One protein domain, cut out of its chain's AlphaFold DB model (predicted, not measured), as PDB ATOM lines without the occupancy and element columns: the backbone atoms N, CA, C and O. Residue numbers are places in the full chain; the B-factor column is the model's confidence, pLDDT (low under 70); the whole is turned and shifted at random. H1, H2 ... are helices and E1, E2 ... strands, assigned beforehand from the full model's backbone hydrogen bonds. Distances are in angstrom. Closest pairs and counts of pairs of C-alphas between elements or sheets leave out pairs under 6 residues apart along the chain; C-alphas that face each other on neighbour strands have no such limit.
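AT A GLANCE: This is residues 5 to 63 of the 67 residues of an uncharacterized protein of Campylobacter jejuni (UniProt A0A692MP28). With little regular structure, this rod has a small antiparallel sheet, E1-E2-E4, near its middle, E3 and H1 toward one end, and residues 48 to 63 looping round the other. Of 59 printed residues, 19 are in named elements: E1, E2, E3, H1, E4, a mixed class. It is only just compact, close to loose: radius of gyration of the C-alphas 12.0 A, spans 38, 18 and 14 A.

HOW THE PARTS SIT: E1, residues 9 to 11, and E2, residues 17 to 21, form a hairpin, N 10 to O 18 2.9 A. E3, residues 33 to 36, pairs with no named strand. H1, residues 38 to 41, is not on the sheet and too short for an O i to N i+4 pair. E4, residues 45 to 47, neighbours E2, N 21 to O 45 2.8 A.

IN THESE COORDINATES: E1 begins at C-alpha 9 (10.466, -127.114, 13.660); E4 ends at C-alpha 47 (9.050, -131.905, 22.572). E2 spans 13.5 A.

THE WHOLE: E2 to E3 is a long link. pLDDT is under 70 at residues 23 to 26, 52, 53 and 55.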
ATOM      1  N   LEU A   5      18.995-125.444  12.653       86.00
ATOM      2  CA  LEU A   5      19.005-124.504  13.772       86.00
ATOM      3  C   LEU A   5      18.249-125.099  14.967       86.00
ATOM      4  O   LEU A   5      17.339-125.908  14.781       86.00
ATOM      5  N   GLU A   6      18.616-124.726  16.197       83.00
ATOM      6  CA  GLU A   6      17.975-125.268  17.414       83.00
ATOM      7  C   GLU A   6      16.460-125.012  17.463       83.00
ATOM      8  O   GLU A   6      15.690-125.830  17.971       83.00
ATOM      9  N   ASP A   7      16.027-123.872  16.932       83.00
ATOM     10  CA  ASP A   7      14.637-123.424  16.908       83.00
ATOM     11  C   ASP A   7      13.840-123.952  15.705       83.00
ATOM     12  O   ASP A   7      12.621-123.735  15.634       83.00
ATOM     13  N   ASN A   8      14.484-124.697  14.798       83.69
ATOM     14  CA  ASN A   8      13.800-125.309  13.670       83.69
ATOM     15  C   ASN A   8      12.679-126.229  14.161       83.69
ATOM     16  O   ASN A   8      12.837-127.063  15.059       83.69
ATOM     17  N   THR A   9      11.524-126.118  13.504       83.00
ATOM     18  CA  THR A   9      10.466-127.114  13.660       83.00
ATOM     19  C   THR A   9      10.828-128.338  12.834       83.00
ATOM     20  O   THR A   9      10.899-128.268  11.610       83.00
ATOM     21  N   LEU A  10      11.023-129.465  13.509       85.94
ATOM     22  CA  LEU A  10      11.274-130.758  12.886       85.94
ATOM     23  C   LEU A  10       9.963-131.540  12.777       85.94
ATOM     24  O   LEU A  10       9.005-131.274  13.503       85.94
ATOM     25  N   VAL A  11       9.916-132.526  11.889       87.00
ATOM     26  CA  VAL A  11       8.776-133.440  11.756       87.00
ATOM     27  C   VAL A  11       9.256-134.841  12.110       87.00
ATOM     28  O   VAL A  11      10.262-135.305  11.577       87.00
ATOM     29  N   CYS A  12       8.580-135.506  13.048       85.75
ATOM     30  CA  CYS A  12       8.882-136.896  13.375       85.75
ATOM     31  C   CYS A  12       8.335-137.837  12.290       85.75
ATOM     32  O   CYS A  12       7.456-137.463  11.516       85.75
ATOM     33  N   LEU A  13       8.794-139.090  12.273       82.75
ATOM     34  CA  LEU A  13       8.343-140.098  11.299       82.75
ATOM     35  C   LEU A  13       6.824-140.361  11.337       82.75
ATOM     36  O   LEU A  13       6.264-140.871  10.376       82.75
ATOM     37  N   HIS A  14       6.147-139.973  12.419       81.81
ATOM     38  CA  HIS A  14       4.694-140.078  12.578       81.81
ATOM     39  C   HIS A  14       3.949-138.782  12.192       81.81
ATOM     40  O   HIS A  14       2.776-138.618  12.519       81.81
ATOM     41  N   GLY A  15       4.621-137.816  11.557       82.12
ATOM     42  CA  GLY A  15       4.022-136.548  11.116       82.12
ATOM     43  C   GLY A  15       3.822-135.499  12.219       82.12
ATOM     44  O   GLY A  15       3.286-134.424  11.962       82.12
ATOM     45  N   GLY A  16       4.259-135.769  13.450       85.31
ATOM     46  CA  GLY A  16       4.213-134.811  14.554       85.31
ATOM     47  C   GLY A  16       5.277-133.720  14.413       85.31
ATOM     48  O   GLY A  16       6.456-134.016  14.231       85.31
ATOM     49  N   ARG A  17       4.878-132.453  14.545       88.75
ATOM     50  CA  ARG A  17       5.804-131.308  14.592       88.75
ATOM     51  C   ARG A  17       6.484-131.259  15.956       88.75
ATOM     52  O   ARG A  17       5.801-131.298  16.972       88.75
ATOM     53  N   VAL A  18       7.806-131.164  16.000       89.00
ATOM     54  CA  VAL A  18       8.584-131.183  17.244       89.00
ATOM     55  C   VAL A  18       9.637-130.084  17.263       89.00
ATOM     56  O   VAL A  18      10.115-129.639  16.223       89.00
ATOM     57  N   LYS A  19      10.004-129.653  18.470       89.19
ATOM     58  CA  LYS A  19      11.111-128.726  18.722       89.19
ATOM     59  C   LYS A  19      12.280-129.479  19.335       89.19
ATOM     60  O   LYS A  19      12.068-130.249  20.282       89.19
ATOM     61  N   LEU A  20      13.481-129.243  18.815       88.25
ATOM     62  CA  LEU A  20      14.722-129.773  19.367       88.25
ATOM     63  C   LEU A  20      15.063-129.067  20.690       88.25
ATOM     64  O   LEU A  20      14.730-127.904  20.896       88.25
ATOM     65  N   LYS A  21      15.686-129.792  21.621       82.88
ATOM     66  CA  LYS A  21      16.216-129.266  22.890       82.88
ATOM     67  C   LYS A  21      17.662-129.723  23.060       82.88
ATOM     68  O   LYS A  21      17.982-130.523  23.948       82.88
ATOM     69  N   ALA A  22      18.532-129.268  22.168       72.38
ATOM     70  CA  ALA A  22      19.934-129.651  22.172       72.38
ATOM     71  C   ALA A  22      20.716-128.792  23.178       72.38
ATOM     72  O   ALA A  22      21.128-127.675  22.906       72.38
ATOM     73  N   LYS A  23      20.987-129.335  24.370       64.25
ATOM     74  CA  LYS A  23      21.632-128.595  25.478       64.25
ATOM     75  C   LYS A  23      23.051-128.059  25.189       64.25
ATOM     76  O   LYS A  23      23.572-127.297  26.008       64.25
ATOM     77  N   LYS A  24      23.722-128.512  24.122       64.94
ATOM     78  CA  LYS A  24      25.182-128.373  23.945       64.94
ATOM     79  C   LYS A  24      25.638-127.574  22.727       64.94
ATOM     80  O   LYS A  24      26.803-127.179  22.709       64.94
ATOM     81  N   ALA A  25      24.759-127.264  21.785       63.50
ATOM     82  CA  ALA A  25      25.155-126.507  20.612       63.50
ATOM     83  C   ALA A  25      25.360-125.040  20.997       63.50
ATOM     84  O   ALA A  25      24.422-124.280  21.216       63.50
ATOM     85  N   LYS A  26      26.616-124.651  21.211       64.25
ATOM     86  CA  LYS A  26      26.953-123.277  21.620       64.25
ATOM     87  C   LYS A  26      28.111-122.674  20.843       64.25
ATOM     88  O   LYS A  26      28.322-121.469  20.943       64.25
ATOM     89  N   ARG A  27      28.871-123.488  20.102       74.94
ATOM     90  CA  ARG A  27      30.112-123.040  19.455       74.94
ATOM     91  C   ARG A  27      29.881-122.315  18.132       74.94
ATOM     92  O   ARG A  27      30.645-121.409  17.830       74.94
ATOM     93  N   ILE A  28      28.849-122.687  17.375       84.06
ATOM     94  CA  ILE A  28      28.554-122.118  16.055       84.06
ATOM     95  C   ILE A  28      27.121-121.593  16.070       84.06
ATOM     96  O   ILE A  28      26.210-122.292  16.515       84.06
ATOM     97  N   LYS A  29      26.927-120.349  15.627       87.12
ATOM     98  CA  LYS A  29      25.626-119.674  15.621       87.12
ATOM     99  C   LYS A  29      25.406-118.929  14.309       87.12
ATOM    100  O   LYS A  29      26.357-118.366  13.773       87.12
ATOM    101  N   SER A  30      24.157-118.873  13.862       86.62
ATOM    102  CA  SER A  30      23.666-117.956  12.829       86.62
ATOM    103  C   SER A  30      22.603-117.074  13.467       86.62
ATOM    104  O   SER A  30      21.718-117.603  14.129       86.62
ATOM    105  N   ASP A  31      22.712-115.749  13.352       89.12
ATOM    106  CA  ASP A  31      21.753-114.805  13.956       89.12
ATOM    107  C   ASP A  31      21.471-115.077  15.447       89.12
ATOM    108  O   ASP A  31      20.350-114.991  15.939       89.12
ATOM    109  N   ASN A  32      22.530-115.437  16.183       86.56
ATOM    110  CA  ASN A  32      22.507-115.834  17.595       86.56
ATOM    111  C   ASN A  32      21.747-117.142  17.915       86.56
ATOM    112  O   ASN A  32      21.716-117.554  19.078       86.56
ATOM    113  N   VAL A  33      21.232-117.842  16.905       86.31
ATOM    114  CA  VAL A  33      20.651-119.180  17.024       86.31
ATOM    115  C   VAL A  33      21.740-120.234  16.816       86.31
ATOM    116  O   VAL A  33      22.468-120.177  15.819       86.31
ATOM    117  N   PRO A  34      21.908-121.198  17.736       88.31
ATOM    118  CA  PRO A  34      22.889-122.252  17.548       88.31
ATOM    119  C   PRO A  34      22.602-123.136  16.333       88.31
ATOM    120  O   PRO A  34      21.463-123.549  16.102       88.31
ATOM    121  N   ILE A  35      23.662-123.456  15.593       87.81
ATOM    122  CA  ILE A  35      23.642-124.461  14.528       87.81
ATOM    123  C   ILE A  35      23.949-125.817  15.156       87.81
ATOM    124  O   ILE A  35      24.910-125.942  15.918       87.81
ATOM    125  N   MET A  36      23.131-126.814  14.840       86.50
ATOM    126  CA  MET A  36      23.257-128.177  15.335       86.50
ATOM    127  C   MET A  36      24.113-129.028  14.403       86.50
ATOM    128  O   MET A  36      23.877-129.052  13.193       86.50
ATOM    129  N   LEU A  37      25.045-129.782  14.976       85.12
ATOM    130  CA  LEU A  37      25.738-130.868  14.285       85.12
ATOM    131  C   LEU A  37      24.995-132.200  14.467       85.12
ATOM    132  O   LEU A  37      24.331-132.412  15.480       85.12
ATOM    133  N   ASP A  38      25.156-133.143  13.538       84.75
ATOM    134  CA  ASP A  38      24.460-134.443  13.580       84.75
ATOM    135  C   ASP A  38      24.662-135.197  14.904       84.75
ATOM    136  O   ASP A  38      23.715-135.746  15.474       84.75
ATOM    137  N   ASN A  39      25.881-135.159  15.450       84.50
ATOM    138  CA  ASN A  39      26.223-135.772  16.736       84.50
ATOM    139  C   ASN A  39      25.603-135.054  17.951       84.50
ATOM    140  O   ASN A  39      25.525-135.639  19.031       84.50
ATOM    141  N   GLU A  40      25.181-133.798  17.802       85.25
ATOM    142  CA  GLU A  40      24.454-133.037  18.822       85.25
ATOM    143  C   GLU A  40      22.941-133.250  18.716       85.25
ATOM    144  O   GLU A  40      22.236-133.117  19.719       85.25
ATOM    145  N   ILE A  41      22.448-133.587  17.521       87.44
ATOM    146  CA  ILE A  41      21.038-133.872  17.248       87.44
ATOM    147  C   ILE A  41      20.692-135.298  17.673       87.44
ATOM    148  O   ILE A  41      19.652-135.515  18.300       87.44
ATOM    149  N   GLN A  42      21.536-136.284  17.360       87.88
ATOM    150  CA  GLN A  42      21.253-137.674  17.707       87.88
ATOM    151  C   GLN A  42      21.201-137.864  19.232       87.88
ATOM    152  O   GLN A  42      22.107-137.488  19.972       87.88
ATOM    153  N   GLY A  43      20.104-138.438  19.727       87.62
ATOM    154  CA  GLY A  43      19.846-138.595  21.159       87.62
ATOM    155  C   GLY A  43      19.362-137.325  21.870       87.62
ATOM    156  O   GLY A  43      18.995-137.406  23.050       87.62
ATOM    157  N   ALA A  44      19.303-136.175  21.187       89.44
ATOM    158  CA  ALA A  44      18.763-134.946  21.757       89.44
ATOM    159  C   ALA A  44      17.288-135.110  22.124       89.44
ATOM    160  O   ALA A  44      16.514-135.786  21.439       89.44
ATOM    161  N   SER A  45      16.887-134.459  23.215       90.19
ATOM    162  CA  SER A  45      15.484-134.381  23.595       90.19
ATOM    163  C   SER A  45      14.693-133.557  22.585       90.19
ATOM    164  O   SER A  45      15.163-132.530  22.099       90.19
ATOM    165  N   ILE A  46      13.460-133.979  22.331       89.56
ATOM    166  CA  ILE A  46      12.472-133.245  21.541       89.56
ATOM    167  C   ILE A  46      11.186-133.086  22.346       89.56
ATOM    168  O   ILE A  46      10.937-133.800  23.319       89.56
ATOM    169  N   SER A  47      10.364-132.117  21.961       88.69
ATOM    170  CA  SER A  47       9.050-131.905  22.572       88.69
ATOM    171  C   SER A  47       8.041-131.382  21.562       88.69
ATOM    172  O   SER A  47       8.426-130.890  20.505       88.69
ATOM    173  N   GLY A  48       6.756-131.466  21.905       86.56
ATOM    174  CA  GLY A  48       5.673-130.940  21.072       86.56
ATOM    175  C   GLY A  48       5.077-131.941  20.083       86.56
ATOM    176  O   GLY A  48       4.234-131.541  19.294       86.56
ATOM    177  N   CYS A  49       5.452-133.226  20.134       87.50
ATOM    178  CA  CYS A  49       4.828-134.246  19.290       87.50
ATOM    179  C   CYS A  49       3.360-134.452  19.695       87.50
ATOM    180  O   CYS A  49       3.084-135.079  20.715       87.50
ATOM    181  N   LEU A  50       2.436-133.920  18.891       78.44
ATOM    182  CA  LEU A  50       0.987-134.036  19.104       78.44
ATOM    183  C   LEU A  50       0.373-135.295  18.475       78.44
ATOM    184  O   LEU A  50      -0.791-135.582  18.724       78.44
ATOM    185  N   ASN A  51       1.148-136.045  17.683       73.88
ATOM    186  CA  ASN A  51       0.726-137.309  17.077       73.88
ATOM    187  C   ASN A  51       1.620-138.463  17.570       73.88
ATOM    188  O   ASN A  51       2.506-138.919  16.838       73.88
ATOM    189  N   PRO A  52       1.495-138.869  18.847       68.88
ATOM    190  CA  PRO A  52       2.263-139.983  19.388       68.88
ATOM    191  C   PRO A  52       1.919-141.293  18.656       68.88
ATOM    192  O   PRO A  52       0.751-141.504  18.323       68.88
ATOM    193  N   PRO A  53       2.878-142.214  18.436       68.88
ATOM    194  CA  PRO A  53       2.547-143.582  18.051       68.88
ATOM    195  C   PRO A  53       1.534-144.180  19.035       68.88
ATOM    196  O   PRO A  53       1.716-144.093  20.252       68.88
ATOM    197  N   ILE A  54       0.491-144.815  18.489       70.06
ATOM    198  CA  ILE A  54      -0.700-145.311  19.210       70.06
ATOM    199  C   ILE A  54      -0.336-146.195  20.421       70.06
ATOM    200  O   ILE A  54      -1.062-146.214  21.409       70.06
ATOM    201  N   LEU A  55       0.811-146.883  20.379       68.50
ATOM    202  CA  LEU A  55       1.283-147.804  21.422       68.50
ATOM    203  C   LEU A  55       2.587-147.371  22.124       68.50
ATOM    204  O   LEU A  55       3.096-148.110  22.960       68.50
ATOM    205  N   GLY A  56       3.159-146.209  21.788       73.19
ATOM    206  CA  GLY A  56       4.521-145.831  22.212       73.19
ATOM    207  C   GLY A  56       4.649-144.508  22.966       73.19
ATOM    208  O   GLY A  56       5.749-144.161  23.393       73.19
ATOM    209  N   GLY A  57       3.556-143.757  23.131       79.81
ATOM    210  CA  GLY A  57       3.593-142.425  23.740       79.81
ATOM    211  C   GLY A  57       4.284-141.375  22.852       79.81
ATOM    212  O   GLY A  57       4.654-141.659  21.715       79.81
ATOM    213  N   PRO A  58       4.427-140.121  23.314       83.06
ATOM    214  CA  PRO A  58       4.966-139.038  22.492       83.06
ATOM    215  C   PRO A  58       6.440-139.239  22.148       83.06
ATOM    216  O   PRO A  58       7.235-139.725  22.949       83.06
ATOM    217  N   CYS A  59       6.832-138.791  20.953       88.81
ATOM    218  CA  CYS A  59       8.240-138.736  20.575       88.81
ATOM    219  C   CYS A  59       8.980-137.763  21.509       88.81
ATOM    220  O   CYS A  59       8.635-136.583  21.572       88.81
ATOM    221  N   THR A  60       9.996-138.257  22.220       90.44
ATOM    222  CA  THR A  60      10.734-137.491  23.244       90.44
ATOM    223  C   THR A  60      12.226-137.348  22.957       90.44
ATOM    224  O   THR A  60      12.880-136.509  23.581       90.44
ATOM    225  N   LYS A  61      12.778-138.124  22.014       90.69
ATOM    226  CA  LYS A  61      14.186-138.049  21.594       90.69
ATOM    227  C   LYS A  61      14.362-138.289  20.095       90.69
ATOM    228  O   LYS A  61      13.541-138.967  19.480       90.69
ATOM    229  N   VAL A  62      15.455-137.774  19.533       88.38
ATOM    230  CA  VAL A  62      15.903-138.121  18.178       88.38
ATOM    231  C   VAL A  62      16.625-139.466  18.204       88.38
ATOM    232  O   VAL A  62      17.615-139.620  18.916       88.38
ATOM    233  N   ALA A  63      16.146-140.437  17.427       87.50
ATOM    234  CA  ALA A  63      16.768-141.760  17.342       87.50
ATOM    235  C   ALA A  63      17.936-141.803  16.340       87.50
ATOM    236  O   ALA A  63      18.981-142.388  16.624       87.50
TER     237      ALA A  63